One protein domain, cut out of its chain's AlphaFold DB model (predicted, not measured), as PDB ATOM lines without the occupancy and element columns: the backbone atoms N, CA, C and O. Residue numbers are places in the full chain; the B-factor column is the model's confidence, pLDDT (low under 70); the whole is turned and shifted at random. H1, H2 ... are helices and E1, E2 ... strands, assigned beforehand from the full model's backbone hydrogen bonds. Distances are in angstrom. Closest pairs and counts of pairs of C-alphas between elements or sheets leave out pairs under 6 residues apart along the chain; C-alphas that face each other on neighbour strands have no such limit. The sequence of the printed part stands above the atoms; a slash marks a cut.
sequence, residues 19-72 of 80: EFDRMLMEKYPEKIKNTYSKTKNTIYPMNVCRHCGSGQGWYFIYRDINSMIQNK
ATOM      1  N   GLU A  19       3.440 120.111 -43.159       78.38
ATOM      2  CA  GLU A  19       3.792 121.421 -42.601       78.38
ATOM      3  C   GLU A  19       2.553 122.310 -42.431       78.38
ATOM      4  O   GLU A  19       2.319 122.862 -41.356       78.38
ATOM      5  N   PHE A  20       1.708 122.390 -43.460       75.56
ATOM      6  CA  PHE A  20       0.486 123.192 -43.415       75.56
ATOM      7  C   PHE A  20      -0.556 122.586 -42.485       75.56
ATOM      8  O   PHE A  20      -1.227 123.319 -41.760       75.56
ATOM      9  N   ASP A  21      -0.649 121.261 -42.435       77.88
ATOM     10  CA  ASP A  21      -1.520 120.568 -41.493       77.88
ATOM     11  C   ASP A  21      -1.162 120.895 -40.049       77.88
ATOM     12  O   ASP A  21      -2.044 121.150 -39.227       77.88
ATOM     13  N   ARG A  22       0.137 120.923 -39.741       82.00
ATOM     14  CA  ARG A  22       0.640 121.287 -38.419       82.00
ATOM     15  C   ARG A  22       0.279 122.724 -38.072       82.00
ATOM     16  O   ARG A  22      -0.337 122.944 -37.033       82.00
ATOM     17  N   MET A  23       0.558 123.669 -38.971       77.44
ATOM     18  CA  MET A  23       0.192 125.078 -38.785       77.44
ATOM     19  C   MET A  23      -1.318 125.254 -38.565       77.44
ATOM     20  O   MET A  23      -1.746 126.034 -37.717       77.44
ATOM     21  N   LEU A  24      -2.146 124.514 -39.307       76.69
ATOM     22  CA  LEU A  24      -3.601 124.567 -39.186       76.69
ATOM     23  C   LEU A  24      -4.107 123.959 -37.872       76.69
ATOM     24  O   LEU A  24      -5.016 124.523 -37.263       76.69
ATOM     25  N   MET A  25      -3.530 122.844 -37.419       81.38
ATOM     26  CA  MET A  25      -3.861 122.238 -36.125       81.38
ATOM     27  C   MET A  25      -3.420 123.111 -34.947       81.38
ATOM     28  O   MET A  25      -4.147 123.197 -33.960       81.38
ATOM     29  N   GLU A  26      -2.278 123.794 -35.051       80.19
ATOM     30  CA  GLU A  26      -1.809 124.755 -34.045       80.19
ATOM     31  C   GLU A  26      -2.699 126.001 -33.987       80.19
ATOM     32  O   GLU A  26      -3.069 126.448 -32.903       80.19
ATOM     33  N   LYS A  27      -3.093 126.546 -35.146       77.44
ATOM     34  CA  LYS A  27      -3.923 127.758 -35.227       77.44
ATOM     35  C   LYS A  27      -5.396 127.502 -34.899       77.44
ATOM     36  O   LYS A  27      -6.074 128.379 -34.363       77.44
ATOM     37  N   TYR A  28      -5.915 126.317 -35.221       74.81
ATOM     38  CA  TYR A  28      -7.325 125.960 -35.035       74.81
ATOM     39  C   TYR A  28      -7.511 124.610 -34.319       74.81
ATOM     40  O   TYR A  28      -8.220 123.735 -34.836       74.81
ATOM     41  N   PRO A  29      -6.972 124.444 -33.098       80.12
ATOM     42  CA  PRO A  29      -6.964 123.160 -32.393       80.12
ATOM     43  C   PRO A  29      -8.373 122.638 -32.089       80.12
ATOM     44  O   PRO A  29      -8.592 121.434 -32.022       80.12
ATOM     45  N   GLU A  30      -9.364 123.525 -31.966       78.88
ATOM     46  CA  GLU A  30     -10.764 123.158 -31.707       78.88
ATOM     47  C   GLU A  30     -11.546 122.750 -32.962       78.88
ATOM     48  O   GLU A  30     -12.677 122.269 -32.865       78.88
ATOM     49  N   LYS A  31     -10.978 122.976 -34.150       75.25
ATOM     50  CA  LYS A  31     -11.639 122.724 -35.437       75.25
ATOM     51  C   LYS A  31     -10.966 121.612 -36.224       75.25
ATOM     52  O   LYS A  31     -11.661 120.940 -36.978       75.25
ATOM     53  N   ILE A  32      -9.658 121.417 -36.057       81.62
ATOM     54  CA  ILE A  32      -8.875 120.444 -36.819       81.62
ATOM     55  C   ILE A  32      -8.090 119.567 -35.845       81.62
ATOM     56  O   ILE A  32      -7.301 120.069 -35.050       81.62
ATOM     57  N   LYS A  33      -8.310 118.250 -35.902       84.75
ATOM     58  CA  LYS A  33      -7.619 117.262 -35.060       84.75
ATOM     59  C   LYS A  33      -7.310 115.996 -35.843       84.75
ATOM     60  O   LYS A  33      -8.077 115.591 -36.718       84.75
ATOM     61  N   ASN A  34      -6.242 115.312 -35.447       87.25
ATOM     62  CA  ASN A  34      -5.992 113.947 -35.890       87.25
ATOM     63  C   ASN A  34      -7.134 113.037 -35.439       87.25
ATOM     64  O   ASN A  34      -7.358 112.841 -34.246       87.25
ATOM     65  N   THR A  35      -7.858 112.489 -36.409       85.44
ATOM     66  CA  THR A  35      -8.984 111.589 -36.165       85.44
ATOM     67  C   THR A  35      -8.794 110.331 -37.004       85.44
ATOM     68  O   THR A  35      -8.220 110.370 -38.091       85.44
ATOM     69  N   TYR A  36      -9.252 109.186 -36.503       85.94
ATOM     70  CA  TYR A  36      -9.243 107.953 -37.285       85.94
ATOM     71  C   TYR A  36     -10.384 107.960 -38.311       85.94
ATOM     72  O   TYR A  36     -11.544 108.187 -37.967       85.94
ATOM     73  N   SER A  37     -10.067 107.671 -39.572       80.44
ATOM     74  CA  SER A  37     -11.053 107.418 -40.622       80.44
ATOM     75  C   SER A  37     -11.195 105.928 -40.855       80.44
ATOM     76  O   SER A  37     -10.253 105.276 -41.305       80.44
ATOM     77  N   LYS A  38     -12.407 105.401 -40.659       83.25
ATOM     78  CA  LYS A  38     -12.729 104.017 -41.032       83.25
ATOM     79  C   LYS A  38     -12.621 103.794 -42.545       83.25
ATOM     80  O   LYS A  38     -12.190 102.732 -42.972       83.25
ATOM     81  N   THR A  39     -12.971 104.800 -43.348       77.94
ATOM     82  CA  THR A  39     -12.957 104.710 -44.817       77.94
ATOM     83  C   THR A  39     -11.542 104.614 -45.380       77.94
ATOM     84  O   THR A  39     -11.309 103.834 -46.294       77.94
ATOM     85  N   LYS A  40     -10.591 105.387 -44.836       76.50
ATOM     86  CA  LYS A  40      -9.175 105.331 -45.246       76.50
ATOM     87  C   LYS A  40      -8.336 104.363 -44.399       76.50
ATOM     88  O   LYS A  40      -7.165 104.167 -44.695       76.50
ATOM     89  N   ASN A  41      -8.925 103.795 -43.344       86.94
ATOM     90  CA  ASN A  41      -8.262 102.968 -42.338       86.94
ATOM     91  C   ASN A  41      -6.956 103.589 -41.797       86.94
ATOM     92  O   ASN A  41      -5.936 102.918 -41.672       86.94
ATOM     93  N   THR A  42      -6.973 104.892 -41.516       86.31
ATOM     94  CA  THR A  42      -5.785 105.622 -41.053       86.31
ATOM     95  C   THR A  42      -6.166 106.842 -40.219       86.31
ATOM     96  O   THR A  42      -7.314 107.298 -40.260       86.31
ATOM     97  N   ILE A  43      -5.206 107.355 -39.450       86.38
ATOM     98  CA  ILE A  43      -5.323 108.603 -38.692       86.38
ATOM     99  C   ILE A  43      -4.754 109.727 -39.549       86.38
ATOM    100  O   ILE A  43      -3.635 109.621 -40.039       86.38
ATOM    101  N   TYR A  44      -5.520 110.800 -39.721       82.62
ATOM    102  CA  TYR A  44      -5.051 112.010 -40.393       82.62
ATOM    103  C   TYR A  44      -5.765 113.254 -39.844       82.62
ATOM    104  O   TYR A  44      -6.821 113.116 -39.205       82.62
ATOM    105  N   PRO A  45      -5.209 114.456 -40.073       82.44
ATOM    106  CA  PRO A  45      -5.843 115.708 -39.687       82.44
ATOM    107  C   PRO A  45      -7.225 115.840 -40.341       82.44
ATOM    108  O   PRO A  45      -7.385 115.698 -41.552       82.44
ATOM    109  N   MET A  46      -8.257 116.075 -39.537       81.62
ATOM    110  CA  MET A  46      -9.632 116.223 -40.003       81.62
ATOM    111  C   MET A  46     -10.329 117.372 -39.311       81.62
ATOM    112  O   MET A  46     -10.062 117.677 -38.150       81.62
ATOM    113  N   ASN A  47     -11.315 117.926 -40.010       78.06
ATOM    114  CA  ASN A  47     -12.310 118.768 -39.374       78.06
ATOM    115  C   ASN A  47     -13.061 117.988 -38.307       78.06
ATOM    116  O   ASN A  47     -13.481 116.858 -38.555       78.06
ATOM    117  N   VAL A  48     -13.284 118.611 -37.159       80.38
ATOM    118  CA  VAL A  48     -14.128 118.074 -36.096       80.38
ATOM    119  C   VAL A  48     -15.329 118.981 -35.875       80.38
ATOM    120  O   VAL A  48     -15.236 120.208 -35.896       80.38
ATOM    121  N   CYS A  49     -16.495 118.372 -35.671       75.69
ATOM    122  CA  CYS A  49     -17.698 119.109 -35.309       75.69
ATOM    123  C   CYS A  49     -17.483 119.836 -33.974       75.69
ATOM    124  O   CYS A  49     -17.150 119.196 -32.979       75.69
ATOM    125  N   ARG A  50     -17.756 121.146 -33.908       72.31
ATOM    126  CA  ARG A  50     -17.603 121.924 -32.661       72.31
ATOM    127  C   ARG A  50     -18.516 121.453 -31.527       72.31
ATOM    128  O   ARG A  50     -18.193 121.658 -30.366       72.31
ATOM    129  N   HIS A  51     -19.654 120.843 -31.858       77.19
ATOM    130  CA  HIS A  51     -20.626 120.395 -30.861       77.19
ATOM    131  C   HIS A  51     -20.335 118.992 -30.325       77.19
ATOM    132  O   HIS A  51     -20.527 118.748 -29.141       77.19
ATOM    133  N   CYS A  52     -19.901 118.063 -31.183       80.62
ATOM    134  CA  CYS A  52     -19.759 116.648 -30.811       80.62
ATOM    135  C   CYS A  52     -18.364 116.054 -31.051       80.62
ATOM    136  O   CYS A  52     -18.171 114.862 -30.829       80.62
ATOM    137  N   GLY A  53     -17.406 116.829 -31.564       75.12
ATOM    138  CA  GLY A  53     -16.033 116.384 -31.834       75.12
ATOM    139  C   GLY A  53     -15.892 115.334 -32.941       75.12
ATOM    140  O   GLY A  53     -14.790 114.861 -33.196       75.12
ATOM    141  N   SER A  54     -16.984 114.951 -33.606       80.81
ATOM    142  CA  SER A  54     -16.953 113.926 -34.652       80.81
ATOM    143  C   SER A  54     -16.189 114.416 -35.879       80.81
ATOM    144  O   SER A  54     -16.433 115.530 -36.349       80.81
ATOM    145  N   GLY A  55     -15.302 113.570 -36.409       78.19
ATOM    146  CA  GLY A  55     -14.554 113.845 -37.633       78.19
ATOM    147  C   GLY A  55     -15.490 113.993 -38.834       78.19
ATOM    148  O   GLY A  55     -16.257 113.086 -39.145       78.19
ATOM    149  N   GLN A  56     -15.426 115.131 -39.518       74.50
ATOM    150  CA  GLN A  56     -16.261 115.464 -40.679       74.50
ATOM    151  C   GLN A  56     -15.556 115.201 -42.016       74.50
ATOM    152  O   GLN A  56     -16.019 115.615 -43.079       74.50
ATOM    153  N   GLY A  57     -14.442 114.469 -41.977       65.69
ATOM    154  CA  GLY A  57     -13.707 114.068 -43.164       65.69
ATOM    155  C   GLY A  57     -12.926 115.209 -43.817       65.69
ATOM    156  O   GLY A  57     -12.636 116.242 -43.217       65.69
ATOM    157  N   TRP A  58     -12.558 114.963 -45.072       58.41
ATOM    158  CA  TRP A  58     -11.542 115.722 -45.804       58.41
ATOM    159  C   TRP A  58     -12.066 117.026 -46.438       58.41
ATOM    160  O   TRP A  58     -11.300 117.948 -46.684       58.41
ATOM    161  N   TYR A  59     -13.381 117.129 -46.674       55.50
ATOM    162  CA  TYR A  59     -13.953 118.095 -47.626       55.50
ATOM    163  C   TYR A  59     -14.733 119.269 -47.014       55.50
ATOM    164  O   TYR A  59     -15.168 120.145 -47.756       55.50
ATOM    165  N   PHE A  60     -14.960 119.311 -45.696       53.44
ATOM    166  CA  PHE A  60     -15.851 120.329 -45.118       53.44
ATOM    167  C   PHE A  60     -15.276 121.755 -45.233       53.44
ATOM    168  O   PHE A  60     -15.966 122.653 -45.706       53.44
ATOM    169  N   ILE A  61     -13.983 121.941 -44.935       55.66
ATOM    170  CA  ILE A  61     -13.300 123.240 -45.090       55.66
ATOM    171  C   ILE A  61     -13.284 123.734 -46.542       55.66
ATOM    172  O   ILE A  61     -13.355 124.938 -46.778       55.66
ATOM    173  N   TYR A  62     -13.246 122.823 -47.517       56.84
ATOM    174  CA  TYR A  62     -13.209 123.191 -48.931       56.84
ATOM    175  C   TYR A  62     -14.430 124.019 -49.335       56.84
ATOM    176  O   TYR A  62     -14.297 124.962 -50.102       56.84
ATOM    177  N   ARG A  63     -15.618 123.704 -48.803       55.94
ATOM    178  CA  ARG A  63     -16.859 124.372 -49.207       55.94
ATOM    179  C   ARG A  63     -16.936 125.807 -48.694       55.94
ATOM    180  O   ARG A  63     -17.284 126.700 -49.462       55.94
ATOM    181  N   ASP A  64     -16.575 126.017 -47.433       58.78
ATOM    182  CA  ASP A  64     -16.604 127.339 -46.807       58.78
ATOM    183  C   ASP A  64     -15.502 128.235 -47.384       58.78
ATOM    184  O   ASP A  64     -15.789 129.357 -47.793       58.78
ATOM    185  N   ILE A  65     -14.266 127.730 -47.523       61.91
ATOM    186  CA  ILE A  65     -13.168 128.518 -48.106       61.91
ATOM    187  C   ILE A  65     -13.421 128.805 -49.588       61.91
ATOM    188  O   ILE A  65     -13.244 129.947 -50.004       61.91
ATOM    189  N   ASN A  66     -13.882 127.835 -50.389       60.69
ATOM    190  CA  ASN A  66     -14.240 128.137 -51.777       60.69
ATOM    191  C   ASN A  66     -15.366 129.157 -51.862       60.69
ATOM    192  O   ASN A  66     -15.304 130.008 -52.738       60.69
ATOM    193  N   SER A  67     -16.368 129.094 -50.980       62.62
ATOM    194  CA  SER A  67     -17.433 130.101 -50.959       62.62
ATOM    195  C   SER A  67     -16.851 131.484 -50.663       62.62
ATOM    196  O   SER A  67     -17.153 132.429 -51.381       62.62
ATOM    197  N   MET A  68     -15.945 131.595 -49.687       64.19
ATOM    198  CA  MET A  68     -15.257 132.854 -49.375       64.19
ATOM    199  C   MET A  68     -14.411 133.366 -50.551       64.19
ATOM    200  O   MET A  68     -14.480 134.545 -50.887       64.19
ATOM    201  N   ILE A  69     -13.649 132.491 -51.220       61.44
ATOM    202  CA  ILE A  69     -12.851 132.848 -52.407       61.44
ATOM    203  C   ILE A  69     -13.764 133.291 -53.559       61.44
ATOM    204  O   ILE A  69     -13.521 134.336 -54.162       61.44
ATOM    205  N   GLN A  70     -14.826 132.533 -53.850       61.62
ATOM    206  CA  GLN A  70     -15.802 132.840 -54.903       61.62
ATOM    207  C   GLN A  70     -16.495 134.180 -54.664       61.62
ATOM    208  O   GLN A  70     -16.659 134.969 -55.594       61.62
ATOM    209  N   ASN A  71     -16.848 134.464 -53.414       71.69
ATOM    210  CA  ASN A  71     -17.476 135.720 -53.021       71.69
ATOM    211  C   ASN A  71     -16.478 136.884 -52.922       71.69
ATOM    212  O   ASN A  71     -16.896 138.024 -52.727       71.69
ATOM    213  N   LYS A  72     -15.169 136.622 -53.078       64.06
ATOM    214  CA  LYS A  72     -14.082 137.575 -52.797       64.06
ATOM    215  C   LYS A  72     -14.207 138.189 -51.403       64.06
ATOM    216  O   LYS A  72     -13.856 139.353 -51.198       64.06
TER     217      LYS A  72
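AT A GLANCE: This is residues 19 to 72 of the 80 residues of an uncharacterized protein of Clostridia bacterium (UniProt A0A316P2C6). A two-stranded hairpin, E1 and E2, has the short helix H1 beside the end where E1 begins and E2 ends, while a second helix, H2, sticks out as an arm with residues 62 to 72 standing free. A long loop, residues 48 to 59, joins E2 to H2. The printed part has 54 residues with two named helices and two named strands, in the order H1, E1, E2, H2; the sheet E1 - E2 is antiparallel and the class is mixed, helices and strands. The whole is only just compact, close to loose, with a radius of gyration of the C-alphas of 11.9 A, and elongated, spanning 36 by 23 by 22 A.

IN THESE COORDINATES: E1, residues 32 to 37, measures 13.7 A from first to last C-alpha, and E2, residues 42 to 47, measures 14.8 A. H1, residues 19 to 27, begins at C-alpha 19 (3.792, 121.421, -42.601) and measures 12.4 A. H2, residues 60 to 70, measures 15.9 A and ends at C-alpha 70 (-15.802, 132.840, -54.903).

HOW THE PARTS SIT: E1 and E2 form an antiparallel hairpin, with 141 degrees between their directions. N 35 and O 44 are 3.0 A apart and N 46 and O 33 are 2.9 A apart, both within hydrogen-bond range. The closest C-alphas of H1 and E1 are those of Met 25 and Ile 32, 5.4 A apart; those of H1 and E2 are Asp 21 and Pro 45, 6.8 A apart. The closest C-alphas of E2 and H2 are those of Asn 47 and Phe 60, 6.9 A apart. H2 is apart from H1 and from E1. Every O i to N i+4 pair is within hydrogen-bond range in H1, and 6 of 7 in H2.

THE WHOLE: The C-alphas of Asn 41 and Lys 72, the two farthest apart, are 36.6 A apart. Without residues 62 to 72 the body spans 26 by 26 by 14 A. The printed part has no cut. The link from E2 to H2 is long; the other two are tight. Mean pLDDT of the printed part is 74.2, and residues 57 to 70 and residue 72 are under 70.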